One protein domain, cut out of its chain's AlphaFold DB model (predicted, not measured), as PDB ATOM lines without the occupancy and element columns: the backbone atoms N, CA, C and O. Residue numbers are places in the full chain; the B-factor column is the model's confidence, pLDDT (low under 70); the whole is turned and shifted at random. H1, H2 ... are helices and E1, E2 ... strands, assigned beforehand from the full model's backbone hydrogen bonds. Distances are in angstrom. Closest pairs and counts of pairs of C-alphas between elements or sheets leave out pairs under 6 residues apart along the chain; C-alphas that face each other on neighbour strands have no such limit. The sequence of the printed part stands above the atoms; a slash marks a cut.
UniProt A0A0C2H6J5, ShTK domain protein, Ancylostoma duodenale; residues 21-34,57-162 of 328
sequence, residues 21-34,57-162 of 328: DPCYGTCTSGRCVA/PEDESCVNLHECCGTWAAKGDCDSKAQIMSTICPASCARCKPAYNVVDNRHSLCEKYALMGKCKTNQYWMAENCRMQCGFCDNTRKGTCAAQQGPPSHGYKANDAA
ATOM      1  N   ASP A  21     200.661 202.822 311.196       58.94
ATOM      2  CA  ASP A  21     199.326 202.239 311.130       58.94
ATOM      3  C   ASP A  21     198.124 203.061 311.651       58.94
ATOM      4  O   ASP A  21     197.942 203.215 312.866       58.94
ATOM      5  N   PRO A  22     197.231 203.535 310.755       53.72
ATOM      6  CA  PRO A  22     195.860 203.868 311.136       53.72
ATOM      7  C   PRO A  22     195.080 202.594 311.524       53.72
ATOM      8  O   PRO A  22     194.445 202.565 312.586       53.72
ATOM      9  N   CYS A  23     195.221 201.542 310.712       62.66
ATOM     10  CA  CYS A  23     194.717 200.168 310.823       62.66
ATOM     11  C   CYS A  23     195.668 199.247 310.071       62.66
ATOM     12  O   CYS A  23     196.213 199.698 309.068       62.66
ATOM     13  N   TYR A  24     195.684 197.958 310.406       54.66
ATOM     14  CA  TYR A  24     196.312 196.939 309.567       54.66
ATOM     15  C   TYR A  24     195.413 196.646 308.344       54.66
ATOM     16  O   TYR A  24     194.668 195.669 308.289       54.66
ATOM     17  N   GLY A  25     195.385 197.584 307.398       61.81
ATOM     18  CA  GLY A  25     194.426 197.635 306.295       61.81
ATOM     19  C   GLY A  25     194.021 199.072 305.967       61.81
ATOM     20  O   GLY A  25     194.779 200.013 306.207       61.81
ATOM     21  N   THR A  26     192.817 199.280 305.429       72.69
ATOM     22  CA  THR A  26     192.319 200.634 305.128       72.69
ATOM     23  C   THR A  26     191.384 201.143 306.221       72.69
ATOM     24  O   THR A  26     190.482 200.442 306.678       72.69
ATOM     25  N   CYS A  27     191.568 202.402 306.627       78.06
ATOM     26  CA  CYS A  27     190.553 203.119 307.393       78.06
ATOM     27  C   CYS A  27     189.483 203.623 306.416       78.06
ATOM     28  O   CYS A  27     189.756 204.479 305.577       78.06
ATOM     29  N   THR A  28     188.281 203.058 306.496       78.38
ATOM     30  CA  THR A  28     187.136 203.413 305.650       78.38
ATOM     31  C   THR A  28     186.005 203.889 306.550       78.38
ATOM     32  O   THR A  28     185.489 203.115 307.355       78.38
ATOM     33  N   SER A  29     185.628 205.165 306.439       76.50
ATOM     34  CA  SER A  29     184.576 205.791 307.262       76.50
ATOM     35  C   SER A  29     184.773 205.576 308.774       76.50
ATOM     36  O   SER A  29     183.850 205.151 309.470       76.50
ATOM     37  N   GLY A  30     185.992 205.806 309.276       72.25
ATOM     38  CA  GLY A  30     186.337 205.630 310.690       72.25
ATOM     39  C   GLY A  30     186.369 204.178 311.184       72.25
ATOM     40  O   GLY A  30     186.406 203.948 312.390       72.25
ATOM     41  N   ARG A  31     186.360 203.173 310.296       72.81
ATOM     42  CA  ARG A  31     186.525 201.752 310.658       72.81
ATOM     43  C   ARG A  31     187.696 201.102 309.936       72.81
ATOM     44  O   ARG A  31     187.934 201.368 308.761       72.81
ATOM     45  N   CYS A  32     188.384 200.203 310.636       74.31
ATOM     46  CA  CYS A  32     189.371 199.329 310.012       74.31
ATOM     47  C   CYS A  32     188.693 198.283 309.139       74.31
ATOM     48  O   CYS A  32     187.754 197.620 309.575       74.31
ATOM     49  N   VAL A  33     189.208 198.128 307.923       73.19
ATOM     50  CA  VAL A  33     188.839 197.068 306.992       73.19
ATOM     51  C   VAL A  33     190.109 196.297 306.652       73.19
ATOM     52  O   VAL A  33     191.081 196.884 306.171       73.19
ATOM     53  N   ALA A  34     190.102 194.992 306.930       63.41
ATOM     54  CA  ALA A  34     191.197 194.093 306.588       63.41
ATOM     55  C   ALA A  34     191.451 194.094 305.063       63.41
ATOM     56  O   ALA A  34     190.505 194.269 304.285       63.41
ATOM     57  N   PRO A  57     208.304 181.847 325.630       61.19
ATOM     58  CA  PRO A  57     207.181 181.382 324.834       61.19
ATOM     59  C   PRO A  57     206.141 182.492 324.641       61.19
ATOM     60  O   PRO A  57     206.112 183.482 325.371       61.19
ATOM     61  N   GLU A  58     205.262 182.290 323.666       63.84
ATOM     62  CA  GLU A  58     204.183 183.218 323.320       63.84
ATOM     63  C   GLU A  58     203.161 183.366 324.462       63.84
ATOM     64  O   GLU A  58     202.943 182.438 325.256       63.84
ATOM     65  N   ASP A  59     202.589 184.567 324.561       66.94
ATOM     66  CA  ASP A  59     201.706 185.023 325.632       66.94
ATOM     67  C   ASP A  59     200.655 186.014 325.079       66.94
ATOM     68  O   ASP A  59     200.999 187.075 324.548       66.94
ATOM     69  N   GLU A  60     199.361 185.683 325.183       66.62
ATOM     70  CA  GLU A  60     198.260 186.579 324.779       66.62
ATOM     71  C   GLU A  60     198.148 187.812 325.683       66.62
ATOM     72  O   GLU A  60     197.682 188.860 325.238       66.62
ATOM     73  N   SER A  61     198.621 187.727 326.933       70.44
ATOM     74  CA  SER A  61     198.645 188.875 327.839       70.44
ATOM     75  C   SER A  61     199.669 189.926 327.425       70.44
ATOM     76  O   SER A  61     199.606 191.030 327.953       70.44
ATOM     77  N   CYS A  62     200.600 189.614 326.507       78.44
ATOM     78  CA  CYS A  62     201.716 190.467 326.081       78.44
ATOM     79  C   CYS A  62     201.297 191.674 325.233       78.44
ATOM     80  O   CYS A  62     201.719 191.847 324.092       78.44
ATOM     81  N   VAL A  63     200.480 192.539 325.829       79.44
ATOM     82  CA  VAL A  63     200.003 193.805 325.277       79.44
ATOM     83  C   VAL A  63     200.805 194.989 325.815       79.44
ATOM     84  O   VAL A  63     201.310 194.993 326.938       79.44
ATOM     85  N   ASN A  64     200.883 196.042 325.011       84.00
ATOM     86  CA  ASN A  64     201.273 197.370 325.476       84.00
ATOM     87  C   ASN A  64     200.072 198.064 326.149       84.00
ATOM     88  O   ASN A  64     198.925 197.871 325.740       84.00
ATOM     89  N   LEU A  65     200.342 198.932 327.126       83.62
ATOM     90  CA  LEU A  65     199.340 199.706 327.871       83.62
ATOM     91  C   LEU A  65     199.091 201.115 327.298       83.62
ATOM     92  O   LEU A  65     198.268 201.861 327.824       83.62
ATOM     93  N   HIS A  66     199.810 201.507 326.242       85.25
ATOM     94  CA  HIS A  66     199.714 202.841 325.649       85.25
ATOM     95  C   HIS A  66     200.024 202.829 324.142       85.25
ATOM     96  O   HIS A  66     201.027 202.256 323.714       85.25
ATOM     97  N   GLU A  67     199.219 203.534 323.343       84.50
ATOM     98  CA  GLU A  67     199.325 203.594 321.869       84.50
ATOM     99  C   GLU A  67     200.697 204.063 321.338       84.50
ATOM    100  O   GLU A  67     201.134 203.685 320.250       84.50
ATOM    101  N   CYS A  68     201.410 204.872 322.128       86.62
ATOM    102  CA  CYS A  68     202.734 205.397 321.782       86.62
ATOM    103  C   CYS A  68     203.910 204.486 322.158       86.62
ATOM    104  O   CYS A  68     205.054 204.867 321.908       86.62
ATOM    105  N   CYS A  69     203.673 203.290 322.707       86.19
ATOM    106  CA  CYS A  69     204.743 202.378 323.119       86.19
ATOM    107  C   CYS A  69     205.743 202.054 321.997       86.19
ATOM    108  O   CYS A  69     206.950 202.089 322.233       86.19
ATOM    109  N   GLY A  70     205.268 201.841 320.764       83.88
ATOM    110  CA  GLY A  70     206.148 201.649 319.603       83.88
ATOM    111  C   GLY A  70     206.981 202.894 319.264       83.88
ATOM    112  O   GLY A  70     208.167 202.787 318.960       83.88
ATOM    113  N   THR A  71     206.399 204.092 319.380       83.81
ATOM    114  CA  THR A  71     207.106 205.364 319.151       83.81
ATOM    115  C   THR A  71     208.172 205.631 320.211       83.81
ATOM    116  O   THR A  71     209.252 206.106 319.878       83.81
ATOM    117  N   TRP A  72     207.891 205.332 321.479       85.75
ATOM    118  CA  TRP A  72     208.844 205.490 322.580       85.75
ATOM    119  C   TRP A  72     209.975 204.456 322.510       85.75
ATOM    120  O   TRP A  72     211.145 204.808 322.655       85.75
ATOM    121  N   ALA A  73     209.658 203.197 322.193       87.50
ATOM    122  CA  ALA A  73     210.666 202.164 321.962       87.50
ATOM    123  C   ALA A  73     211.625 202.552 320.825       87.50
ATOM    124  O   ALA A  73     212.839 202.531 321.012       87.50
ATOM    125  N   ALA A  74     211.094 203.037 319.695       83.88
ATOM    126  CA  ALA A  74     211.900 203.536 318.577       83.88
ATOM    127  C   ALA A  74     212.759 204.777 318.912       83.88
ATOM    128  O   ALA A  74     213.721 205.049 318.199       83.88
ATOM    129  N   LYS A  75     212.442 205.516 319.987       85.00
ATOM    130  CA  LYS A  75     213.252 206.632 320.519       85.00
ATOM    131  C   LYS A  75     214.348 206.186 321.505       85.00
ATOM    132  O   LYS A  75     215.105 207.035 321.964       85.00
ATOM    133  N   GLY A  76     214.438 204.898 321.849       86.50
ATOM    134  CA  GLY A  76     215.377 204.392 322.862       86.50
ATOM    135  C   GLY A  76     214.890 204.553 324.310       86.50
ATOM    136  O   GLY A  76     215.683 204.470 325.254       86.50
ATOM    137  N   ASP A  77     213.586 204.768 324.531       88.12
ATOM    138  CA  ASP A  77     213.032 204.842 325.891       88.12
ATOM    139  C   ASP A  77     213.098 203.481 326.618       88.12
ATOM    140  O   ASP A  77     213.139 203.449 327.848       88.12
ATOM    141  N   CYS A  78     213.172 202.354 325.895       88.12
ATOM    142  CA  CYS A  78     213.328 201.018 326.493       88.12
ATOM    143  C   CYS A  78     214.599 200.870 327.348       88.12
ATOM    144  O   CYS A  78     214.578 200.112 328.320       88.12
ATOM    145  N   ASP A  79     215.658 201.618 327.024       90.38
ATOM    146  CA  ASP A  79     216.901 201.664 327.799       90.38
ATOM    147  C   ASP A  79     216.905 202.869 328.746       90.38
ATOM    148  O   ASP A  79     217.008 202.719 329.964       90.38
ATOM    149  N   SER A  80     216.723 204.077 328.201       90.31
ATOM    150  CA  SER A  80     216.831 205.328 328.970       90.31
ATOM    151  C   SER A  80     215.730 205.511 330.025       90.31
ATOM    152  O   SER A  80     215.910 206.258 330.986       90.31
ATOM    153  N   LYS A  81     214.596 204.813 329.877       87.62
ATOM    154  CA  LYS A  81     213.439 204.826 330.789       87.62
ATOM    155  C   LYS A  81     212.969 203.397 331.098       87.62
ATOM    156  O   LYS A  81     211.774 203.137 331.259       87.62
ATOM    157  N   ALA A  82     213.919 202.464 331.216       87.12
ATOM    158  CA  ALA A  82     213.674 201.023 331.294       87.12
ATOM    159  C   ALA A  82     212.598 200.582 332.306       87.12
ATOM    160  O   ALA A  82     211.814 199.690 331.988       87.12
ATOM    161  N   GLN A  83     212.513 201.183 333.500       83.69
ATOM    162  CA  GLN A  83     211.549 200.765 334.531       83.69
ATOM    163  C   GLN A  83     210.088 201.013 334.115       83.69
ATOM    164  O   GLN A  83     209.254 200.110 334.210       83.69
ATOM    165  N   ILE A  84     209.775 202.221 333.635       82.75
ATOM    166  CA  ILE A  84     208.419 202.567 333.188       82.75
ATOM    167  C   ILE A  84     208.099 201.890 331.855       82.75
ATOM    168  O   ILE A  84     207.017 201.331 331.700       82.75
ATOM    169  N   MET A  85     209.058 201.828 330.929       85.44
ATOM    170  CA  MET A  85     208.860 201.181 329.632       85.44
ATOM    171  C   MET A  85     208.681 199.665 329.737       85.44
ATOM    172  O   MET A  85     207.855 199.108 329.027       85.44
ATOM    173  N   SER A  86     209.349 198.991 330.675       83.62
ATOM    174  CA  SER A  86     209.110 197.558 330.923       83.62
ATOM    175  C   SER A  86     207.760 197.279 331.593       83.62
ATOM    176  O   SER A  86     207.305 196.144 331.563       83.62
ATOM    177  N   THR A  87     207.137 198.301 332.193       81.62
ATOM    178  CA  THR A  87     205.828 198.205 332.859       81.62
ATOM    179  C   THR A  87     204.675 198.549 331.908       81.62
ATOM    180  O   THR A  87     203.658 197.870 331.898       81.62
ATOM    181  N   ILE A  88     204.825 199.614 331.113       83.44
ATOM    182  CA  ILE A  88     203.773 200.157 330.237       83.44
ATOM    183  C   ILE A  88     203.892 199.612 328.807       83.44
ATOM    184  O   ILE A  88     202.888 199.483 328.114       83.44
ATOM    185  N   CYS A  89     205.098 199.263 328.362       85.94
ATOM    186  CA  CYS A  89     205.391 198.860 326.987       85.94
ATOM    187  C   CYS A  89     206.138 197.514 326.898       85.94
ATOM    188  O   CYS A  89     207.155 197.431 326.197       85.94
ATOM    189  N   PRO A  90     205.694 196.454 327.608       83.81
ATOM    190  CA  PRO A  90     206.451 195.210 327.699       83.81
ATOM    191  C   PRO A  90     206.627 194.536 326.330       83.81
ATOM    192  O   PRO A  90     207.714 194.032 326.052       83.81
ATOM    193  N   ALA A  91     205.630 194.603 325.441       83.31
ATOM    194  CA  ALA A  91     205.735 194.077 324.082       83.31
ATOM    195  C   ALA A  91     206.716 194.896 323.222       83.31
ATOM    196  O   ALA A  91     207.654 194.342 322.649       83.31
ATOM    197  N   SER A  92     206.569 196.228 323.176       86.19
ATOM    198  CA  SER A  92     207.462 197.089 322.378       86.19
ATOM    199  C   SER A  92     208.911 197.133 322.875       86.19
ATOM    200  O   SER A  92     209.796 197.458 322.089       86.19
ATOM    201  N   CYS A  93     209.171 196.783 324.137       85.19
ATOM    202  CA  CYS A  93     210.523 196.631 324.685       85.19
ATOM    203  C   CYS A  93     210.984 195.170 324.815       85.19
ATOM    204  O   CYS A  93     211.919 194.901 325.571       85.19
ATOM    205  N   ALA A  94     210.331 194.232 324.115       84.69
ATOM    206  CA  ALA A  94     210.687 192.810 324.075       84.69
ATOM    207  C   ALA A  94     210.873 192.159 325.467       84.69
ATOM    208  O   ALA A  94     211.737 191.306 325.669       84.69
ATOM    209  N   ARG A  95     210.062 192.574 326.451       84.31
ATOM    210  CA  ARG A  95     209.992 191.978 327.800       84.31
ATOM    211  C   ARG A  95     209.080 190.750 327.861       84.31
ATOM    212  O   ARG A  95     209.163 189.986 328.815       84.31
ATOM    213  N   CYS A  96     208.234 190.570 326.853       80.06
ATOM    214  CA  CYS A  96     207.386 189.404 326.625       80.06
ATOM    215  C   CYS A  96     207.241 189.174 325.107       80.06
ATOM    216  O   CYS A  96     207.670 190.019 324.313       80.06
ATOM    217  N   LYS A  97     206.649 188.043 324.697       80.19
ATOM    218  CA  LYS A  97     206.388 187.712 323.286       80.19
ATOM    219  C   LYS A  97     204.871 187.647 323.019       80.19
ATOM    220  O   LYS A  97     204.233 186.747 323.561       80.19
ATOM    221  N   PRO A  98     204.292 188.542 322.193       75.31
ATOM    222  CA  PRO A  98     202.876 188.483 321.817       75.31
ATOM    223  C   PRO A  98     202.480 187.156 321.162       75.31
ATOM    224  O   PRO A  98     203.195 186.676 320.285       75.31
ATOM    225  N   ALA A  99     201.334 186.601 321.567       74.12
ATOM    226  CA  ALA A  99     200.672 185.472 320.895       74.12
ATOM    227  C   ALA A  99     199.552 185.896 319.922       74.12
ATOM    228  O   ALA A  99     198.987 185.056 319.227       74.12
ATOM    229  N   TYR A 100     199.190 187.182 319.889       68.75
ATOM    230  CA  TYR A 100     198.100 187.688 319.056       68.75
ATOM    231  C   TYR A 100     198.580 188.121 317.666       68.75
ATOM    232  O   TYR A 100     199.698 188.613 317.490       68.75
ATOM    233  N   ASN A 101     197.689 188.018 316.679       59.41
ATOM    234  CA  ASN A 101     197.911 188.626 315.374       59.41
ATOM    235  C   ASN A 101     197.748 190.157 315.462       59.41
ATOM    236  O   ASN A 101     196.921 190.668 316.218       59.41
ATOM    237  N   VAL A 102     198.542 190.907 314.697       60.22
ATOM    238  CA  VAL A 102     198.548 192.381 314.721       60.22
ATOM    239  C   VAL A 102     197.398 192.976 313.887       60.22
ATOM    240  O   VAL A 102     197.094 194.156 314.053       60.22
ATOM    241  N   VAL A 103     196.748 192.154 313.049       54.38
ATOM    242  CA  VAL A 103     195.768 192.552 312.021       54.38
ATOM    243  C   VAL A 103     194.492 193.187 312.603       54.38
ATOM    244  O   VAL A 103     194.251 194.379 312.426       54.38
ATOM    245  N   ASP A 104     193.655 192.406 313.290       57.38
ATOM    246  CA  ASP A 104     192.241 192.779 313.466       57.38
ATOM    247  C   ASP A 104     191.953 193.475 314.805       57.38
ATOM    248  O   ASP A 104     191.323 194.532 314.858       57.38
ATOM    249  N   ASN A 105     192.425 192.879 315.902       68.06
ATOM    250  CA  ASN A 105     192.510 193.438 317.252       68.06
ATOM    251  C   ASN A 105     193.553 192.621 318.029       68.06
ATOM    252  O   ASN A 105     193.671 191.416 317.827       68.06
ATOM    253  N   ARG A 106     194.254 193.240 318.978       74.12
ATOM    254  CA  ARG A 106     195.286 192.575 319.802       74.12
ATOM    255  C   ARG A 106     194.728 191.905 321.059       74.12
ATOM    256  O   ARG A 106     195.485 191.434 321.897       74.12
ATOM    257  N   HIS A 107     193.406 191.907 321.228       76.56
ATOM    258  CA  HIS A 107     192.742 191.317 322.382       76.56
ATOM    259  C   HIS A 107     191.351 190.789 322.007       76.56
ATOM    260  O   HIS A 107     190.551 191.485 321.380       76.56
ATOM    261  N   SER A 108     191.030 189.568 322.433       76.00
ATOM    262  CA  SER A 108     189.789 188.866 322.067       76.00
ATOM    263  C   SER A 108     188.510 189.558 322.562       76.00
ATOM    264  O   SER A 108     187.476 189.505 321.903       76.00
ATOM    265  N   LEU A 109     188.568 190.271 323.696       76.12
ATOM    266  CA  LEU A 109     187.416 190.996 324.259       76.12
ATOM    267  C   LEU A 109     187.162 192.402 323.677       76.12
ATOM    268  O   LEU A 109     186.318 193.114 324.219       76.12
ATOM    269  N   CYS A 110     187.854 192.844 322.621       80.12
ATOM    270  CA  CYS A 110     187.740 194.237 322.156       80.12
ATOM    271  C   CYS A 110     186.304 194.690 321.826       80.12
ATOM    272  O   CYS A 110     185.957 195.833 322.113       80.12
ATOM    273  N   GLU A 111     185.458 193.809 321.282       83.00
ATOM    274  CA  GLU A 111     184.033 194.092 321.037       83.00
ATOM    275  C   GLU A 111     183.270 194.337 322.351       83.00
ATOM    276  O   GLU A 111     182.632 195.373 322.530       83.00
ATOM    277  N   LYS A 112     183.410 193.423 323.320       78.31
ATOM    278  CA  LYS A 112     182.794 193.526 324.654       78.31
ATOM    279  C   LYS A 112     183.253 194.789 325.387       78.31
ATOM    280  O   LYS A 112     182.428 195.509 325.938       78.31
ATOM    281  N   TYR A 113     184.545 195.105 325.347       77.69
ATOM    282  CA  TYR A 113     185.078 196.328 325.949       77.69
ATOM    283  C   TYR A 113     184.566 197.602 325.257       77.69
ATOM    284  O   TYR A 113     184.261 198.579 325.942       77.69
ATOM    285  N   ALA A 114     184.398 197.600 323.930       82.88
ATOM    286  CA  ALA A 114     183.775 198.717 323.224       82.88
ATOM    287  C   ALA A 114     182.308 198.920 323.655       82.88
ATOM    288  O   ALA A 114     181.926 200.048 323.971       82.88
ATOM    289  N   LEU A 115     181.526 197.838 323.779       80.88
ATOM    290  CA  LEU A 115     180.152 197.872 324.308       80.88
ATOM    291  C   LEU A 115     180.086 198.371 325.764       80.88
ATOM    292  O   LEU A 115     179.171 199.108 326.118       80.88
ATOM    293  N   MET A 116     181.090 198.056 326.590       71.31
ATOM    294  CA  MET A 116     181.257 198.593 327.953       71.31
ATOM    295  C   MET A 116     181.725 200.066 327.990       71.31
ATOM    296  O   MET A 116     182.089 200.578 329.048       71.31
ATOM    297  N   GLY A 117     181.785 200.762 326.848       77.38
ATOM    298  CA  GLY A 117     182.204 202.165 326.764       77.38
ATOM    299  C   GLY A 117     183.704 202.401 326.982       77.38
ATOM    300  O   GLY A 117     184.137 203.558 327.032       77.38
ATOM    301  N   LYS A 118     184.522 201.337 327.064       80.12
ATOM    302  CA  LYS A 118     185.968 201.437 327.333       80.12
ATOM    303  C   LYS A 118     186.716 202.219 326.251       80.12
ATOM    304  O   LYS A 118     187.746 202.802 326.555       80.12
ATOM    305  N   CYS A 119     186.175 202.374 325.041       84.31
ATOM    306  CA  CYS A 119     186.725 203.301 324.043       84.31
ATOM    307  C   CYS A 119     186.898 204.739 324.572       84.31
ATOM    308  O   CYS A 119     187.851 205.415 324.202       84.31
ATOM    309  N   LYS A 120     186.011 205.213 325.459       83.31
ATOM    310  CA  LYS A 120     186.102 206.559 326.048       83.31
ATOM    311  C   LYS A 120     186.877 206.566 327.367       83.31
ATOM    312  O   LYS A 120     187.747 207.411 327.562       83.31
ATOM    313  N   THR A 121     186.561 205.645 328.276       73.56
ATOM    314  CA  THR A 121     187.150 205.601 329.631       73.56
ATOM    315  C   THR A 121     188.558 204.996 329.655       73.56
ATOM    316  O   THR A 121     189.376 205.341 330.506       73.56
ATOM    317  N   ASN A 122     188.888 204.173 328.663       76.81
ATOM    318  CA  ASN A 122     190.174 203.519 328.453       76.81
ATOM    319  C   ASN A 122     190.705 203.792 327.026       76.81
ATOM    320  O   ASN A 122     191.045 202.892 326.259       76.81
ATOM    321  N   GLN A 123     190.767 205.069 326.642       83.00
ATOM    322  CA  GLN A 123     191.148 205.456 325.277       83.00
ATOM    323  C   GLN A 123     192.519 204.898 324.840       83.00
ATOM    324  O   GLN A 123     192.659 204.454 323.709       83.00
ATOM    325  N   TYR A 124     193.517 204.867 325.730       83.50
ATOM    326  CA  TYR A 124     194.912 204.603 325.358       83.50
ATOM    327  C   TYR A 124     195.236 203.128 325.120       83.50
ATOM    328  O   TYR A 124     195.943 202.817 324.159       83.50
ATOM    329  N   TRP A 125     194.710 202.214 325.942       83.88
ATOM    330  CA  TRP A 125     194.860 200.784 325.677       83.88
ATOM    331  C   TRP A 125     193.928 200.338 324.553       83.88
ATOM    332  O   TRP A 125     194.342 199.546 323.708       83.88
ATOM    333  N   MET A 126     192.720 200.903 324.450       84.44
ATOM    334  CA  MET A 126     191.847 200.627 323.308       84.44
ATOM    335  C   MET A 126     192.445 201.166 321.987       84.44
ATOM    336  O   MET A 126     192.319 200.510 320.956       84.44
ATOM    337  N   ALA A 127     193.179 202.287 321.991       83.94
ATOM    338  CA  ALA A 127     193.930 202.795 320.832       83.94
ATOM    339  C   ALA A 127     195.216 202.004 320.515       83.94
ATOM    340  O   ALA A 127     195.743 202.090 319.396       83.94
ATOM    341  N   GLU A 128     195.701 201.195 321.458       84.62
ATOM    342  CA  GLU A 128     196.810 200.263 321.246       84.62
ATOM    343  C   GLU A 128     196.336 198.883 320.765       84.62
ATOM    344  O   GLU A 128     196.956 198.318 319.862       84.62
ATOM    345  N   ASN A 129     195.230 198.372 321.318       81.75
ATOM    346  CA  ASN A 129     194.828 196.965 321.206       81.75
ATOM    347  C   ASN A 129     193.451 196.730 320.561       81.75
ATOM    348  O   ASN A 129     193.232 195.653 320.015       81.75
ATOM    349  N   CYS A 130     192.553 197.721 320.559       83.62
ATOM    350  CA  CYS A 130     191.158 197.600 320.105       83.62
ATOM    351  C   CYS A 130     190.744 198.669 319.073       83.62
ATOM    352  O   CYS A 130     189.593 199.118 319.045       83.62
ATOM    353  N   ARG A 131     191.689 199.115 318.232       82.75
ATOM    354  CA  ARG A 131     191.515 200.261 317.316       82.75
ATOM    355  C   ARG A 131     190.313 200.124 316.392       82.75
ATOM    356  O   ARG A 131     189.601 201.107 316.206       82.75
ATOM    357  N   MET A 132     190.086 198.925 315.847       80.50
ATOM    358  CA  MET A 132     188.956 198.649 314.958       80.50
ATOM    359  C   MET A 132     187.622 198.859 315.679       80.50
ATOM    360  O   MET A 132     186.757 199.563 315.165       80.50
ATOM    361  N   GLN A 133     187.478 198.296 316.881       83.50
ATOM    362  CA  GLN A 133     186.221 198.331 317.640       83.50
ATOM    363  C   GLN A 133     185.887 199.730 318.176       83.50
ATOM    364  O   GLN A 133     184.718 200.069 318.330       83.50
ATOM    365  N   CYS A 134     186.901 200.568 318.410       84.44
ATOM    366  CA  CYS A 134     186.717 201.956 318.838       84.44
ATOM    367  C   CYS A 134     186.754 202.993 317.710       84.44
ATOM    368  O   CYS A 134     186.647 204.184 317.993       84.44
ATOM    369  N   GLY A 135     186.933 202.571 316.456       83.25
ATOM    370  CA  GLY A 135     187.015 203.478 315.310       83.25
ATOM    371  C   GLY A 135     188.179 204.475 315.369       83.25
ATOM    372  O   GLY A 135     188.090 205.576 314.841       83.25
ATOM    373  N   PHE A 136     189.296 204.120 316.013       81.25
ATOM    374  CA  PHE A 136     190.428 205.041 316.206       81.25
ATOM    375  C   PHE A 136     191.303 205.251 314.961       81.25
ATOM    376  O   PHE A 136     192.414 205.779 315.059       81.25
ATOM    377  N   CYS A 137     190.843 204.817 313.792       79.50
ATOM    378  CA  CYS A 137     191.712 204.669 312.640       79.50
ATOM    379  C   CYS A 137     192.035 205.948 311.882       79.50
ATOM    380  O   CYS A 137     193.092 206.006 311.263       79.50
ATOM    381  N   ASP A 138     191.213 206.991 311.982       77.75
ATOM    382  CA  ASP A 138     191.495 208.259 311.298       77.75
ATOM    383  C   ASP A 138     192.776 208.940 311.834       77.75
ATOM    384  O   ASP A 138     193.380 209.779 311.167       77.75
ATOM    385  N   ASN A 139     193.247 208.535 313.023       77.38
ATOM    386  CA  ASN A 139     194.448 209.054 313.670       77.38
ATOM    387  C   ASN A 139     195.606 208.044 313.630       77.38
ATOM    388  O   ASN A 139     195.634 207.076 314.394       77.38
ATOM    389  N   THR A 140     196.611 208.289 312.782       77.25
ATOM    390  CA  THR A 140     197.861 207.499 312.789       77.25
ATOM    391  C   THR A 140     198.617 207.678 314.106       77.25
ATOM    392  O   THR A 140     198.705 208.792 314.630       77.25
ATOM    393  N   ARG A 141     199.273 206.621 314.605       76.12
ATOM    394  CA  ARG A 141     200.107 206.725 315.821       76.12
ATOM    395  C   ARG A 141     201.248 207.723 315.645       76.12
ATOM    396  O   ARG A 141     201.607 208.419 316.588       76.12
ATOM    397  N   LYS A 142     201.781 207.863 314.423       73.81
ATOM    398  CA  LYS A 142     202.768 208.907 314.103       73.81
ATOM    399  C   LYS A 142     202.219 210.306 314.410       73.81
ATOM    400  O   LYS A 142     202.954 211.102 314.983       73.81
ATOM    401  N   GLY A 143     200.961 210.591 314.065       77.06
ATOM    402  CA  GLY A 143     200.284 211.845 314.400       77.06
ATOM    403  C   GLY A 143     200.072 212.003 315.907       77.06
ATOM    404  O   GLY A 143     200.610 212.935 316.503       77.06
ATOM    405  N   THR A 144     199.370 211.056 316.537       81.50
ATOM    406  CA  THR A 144     199.013 211.117 317.969       81.50
ATOM    407  C   THR A 144     200.232 211.204 318.898       81.50
ATOM    408  O   THR A 144     200.207 211.887 319.925       81.50
ATOM    409  N   CYS A 145     201.334 210.547 318.528       82.88
ATOM    410  CA  CYS A 145     202.540 210.447 319.348       82.88
ATOM    411  C   CYS A 145     203.639 211.461 318.981       82.88
ATOM    412  O   CYS A 145     204.634 211.546 319.705       82.88
ATOM    413  N   ALA A 146     203.486 212.252 317.908       75.44
ATOM    414  CA  ALA A 146     204.487 213.248 317.497       75.44
ATOM    415  C   ALA A 146     204.755 214.297 318.589       75.44
ATOM    416  O   ALA A 146     205.909 214.624 318.861       75.44
ATOM    417  N   ALA A 147     203.698 214.774 319.254       69.88
ATOM    418  CA  ALA A 147     203.792 215.768 320.325       69.88
ATOM    419  C   ALA A 147     204.350 215.210 321.653       69.88
ATOM    420  O   ALA A 147     204.646 215.974 322.569       69.88
ATOM    421  N   GLN A 148     204.495 213.886 321.786       71.88
ATOM    422  CA  GLN A 148     204.887 213.242 323.042       71.88
ATOM    423  C   GLN A 148     206.403 212.996 323.084       71.88
ATOM    424  O   GLN A 148     206.947 212.178 322.335       71.88
ATOM    425  N   GLN A 149     207.104 213.679 323.995       64.62
ATOM    426  CA  GLN A 149     208.571 213.593 324.136       64.62
ATOM    427  C   GLN A 149     209.077 212.274 324.768       64.62
ATOM    428  O   GLN A 149     210.280 212.071 324.902       64.62
ATOM    429  N   GLY A 150     208.175 211.361 325.131       67.69
ATOM    430  CA  GLY A 150     208.463 210.041 325.700       67.69
ATOM    431  C   GLY A 150     207.285 209.549 326.548       67.69
ATOM    432  O   GLY A 150     206.255 210.234 326.574       67.69
ATOM    433  N   PRO A 151     207.417 208.415 327.261       65.88
ATOM    434  CA  PRO A 151     206.446 208.022 328.270       65.88
ATOM    435  C   PRO A 151     206.354 209.117 329.343       65.88
ATOM    436  O   PRO A 151     207.388 209.667 329.743       65.88
ATOM    437  N   PRO A 152     205.141 209.465 329.806       67.06
ATOM    438  CA  PRO A 152     204.973 210.446 330.870       67.06
ATOM    439  C   PRO A 152     205.623 209.957 332.172       67.06
ATOM    440  O   PRO A 152     205.701 208.759 332.419       67.06
ATOM    441  N   SER A 153     206.070 210.878 333.033       61.31
ATOM    442  CA  SER A 153     206.771 210.535 334.288       61.31
ATOM    443  C   SER A 153     205.935 209.690 335.257       61.31
ATOM    444  O   SER A 153     206.495 208.979 336.090       61.31
ATOM    445  N   HIS A 154     204.610 209.738 335.113       57.97
ATOM    446  CA  HIS A 154     203.679 208.780 335.691       57.97
ATOM    447  C   HIS A 154     202.700 208.361 334.582       57.97
ATOM    448  O   HIS A 154     202.315 209.171 333.741       57.97
ATOM    449  N   GLY A 155     202.280 207.103 334.579       55.75
ATOM    450  CA  GLY A 155     201.362 206.500 333.615       55.75
ATOM    451  C   GLY A 155     199.894 206.902 333.781       55.75
ATOM    452  O   GLY A 155     199.032 206.066 333.552       55.75
ATOM    453  N   TYR A 156     199.584 208.173 334.075       53.88
ATOM    454  CA  TYR A 156     198.216 208.742 334.162       53.88
ATOM    455  C   TYR A 156     197.420 208.735 332.829       53.88
ATOM    456  O   TYR A 156     196.465 209.489 332.643       53.88
ATOM    457  N   LYS A 157     197.868 207.917 331.872       57.91
ATOM    458  CA  LYS A 157     197.334 207.684 330.527       57.91
ATOM    459  C   LYS A 157     197.496 206.219 330.089       57.91
ATOM    460  O   LYS A 157     197.243 205.907 328.940       57.91
ATOM    461  N   ALA A 158     197.949 205.306 330.943       53.41
ATOM    462  CA  ALA A 158     197.998 203.880 330.624       53.41
ATOM    463  C   ALA A 158     196.774 203.216 331.262       53.41
ATOM    464  O   ALA A 158     196.828 202.810 332.421       53.41
ATOM    465  N   ASN A 159     195.658 203.202 330.527       55.06
ATOM    466  CA  ASN A 159     194.368 202.725 331.031       55.06
ATOM    467  C   ASN A 159     194.167 201.212 330.736       55.06
ATOM    468  O   ASN A 159     195.059 200.572 330.184       55.06
ATOM    469  N   ASP A 160     193.047 200.626 331.179       51.62
ATOM    470  CA  ASP A 160     192.905 199.190 331.473       51.62
ATOM    471  C   ASP A 160     193.493 198.178 330.479       51.62
ATOM    472  O   ASP A 160     193.060 198.057 329.335       51.62
ATOM    473  N   ALA A 161     194.358 197.321 331.015       45.62
ATOM    474  CA  ALA A 161     194.632 195.986 330.511       45.62
ATOM    475  C   ALA A 161     194.706 195.023 331.692       45.62
ATOM    476  O   ALA A 161     195.032 195.440 332.806       45.62
ATOM    477  N   ALA A 162     194.586 193.726 331.416       45.47
ATOM    478  CA  ALA A 162     195.427 192.794 332.150       45.47
ATOM    479  C   ALA A 162     196.898 193.100 331.774       45.47
ATOM    480  O   ALA A 162     197.236 193.003 330.592       45.47
TER     481      ALA A 162
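Overview. This is residues 21 to 34 and 57 to 162 of the 328 residues of the protein "ShTK domain protein" of Ancylostoma duodenale (UniProt A0A0C2H6J5). There is little regular structure: two separate clusters of short helices, H1 to H3 and H4 to H6, are joined by long loops, with H7 beside H1 and a small antiparallel hairpin, E1 and E2, at the edge. The printed part has 120 residues, 46 in named elements, mostly helix, ordered E1 E2 H1 H2 H3 H4 H5 H6 H7. It is compact, radius of gyration of the C-alphas 13.5 A, spanning 38 by 34 by 25 A.

Along the chain. Find C-alpha 26 at (192.319, 200.634, 305.128), beginning E1, residues 26 to 28; E2 is 31 to 33. Then come H1, 69 to 74; H2, 77 to 80; H3, 82 to 88, 10.0 A; H4, 110 to 115; H5, 118 to 121; H6, 123 to 129, 10.1 A; and H7, 141 to 146, ending at (204.487, 213.248, 317.497).

Arrangement. Across E1 and E2, N 28 and O 31 are 2.8 A apart, within hydrogen-bond range. With 3 C-alpha pairs within 8 A, H1 only just touches H7, closest C-alphas Thr 71 and Cys 145, 6.8 A. Every O i to N i+4 pair is within range in H1, H3, H4, H6 and H7; H2 and H5 are too short.

Size, cuts and confidence. Residues 35 to 56 are cut out, a 27.4 A gap. Links H3 to H4 and H6 to H7 are long. Confidence is under 70 in 31 residues, among them 149 to 162.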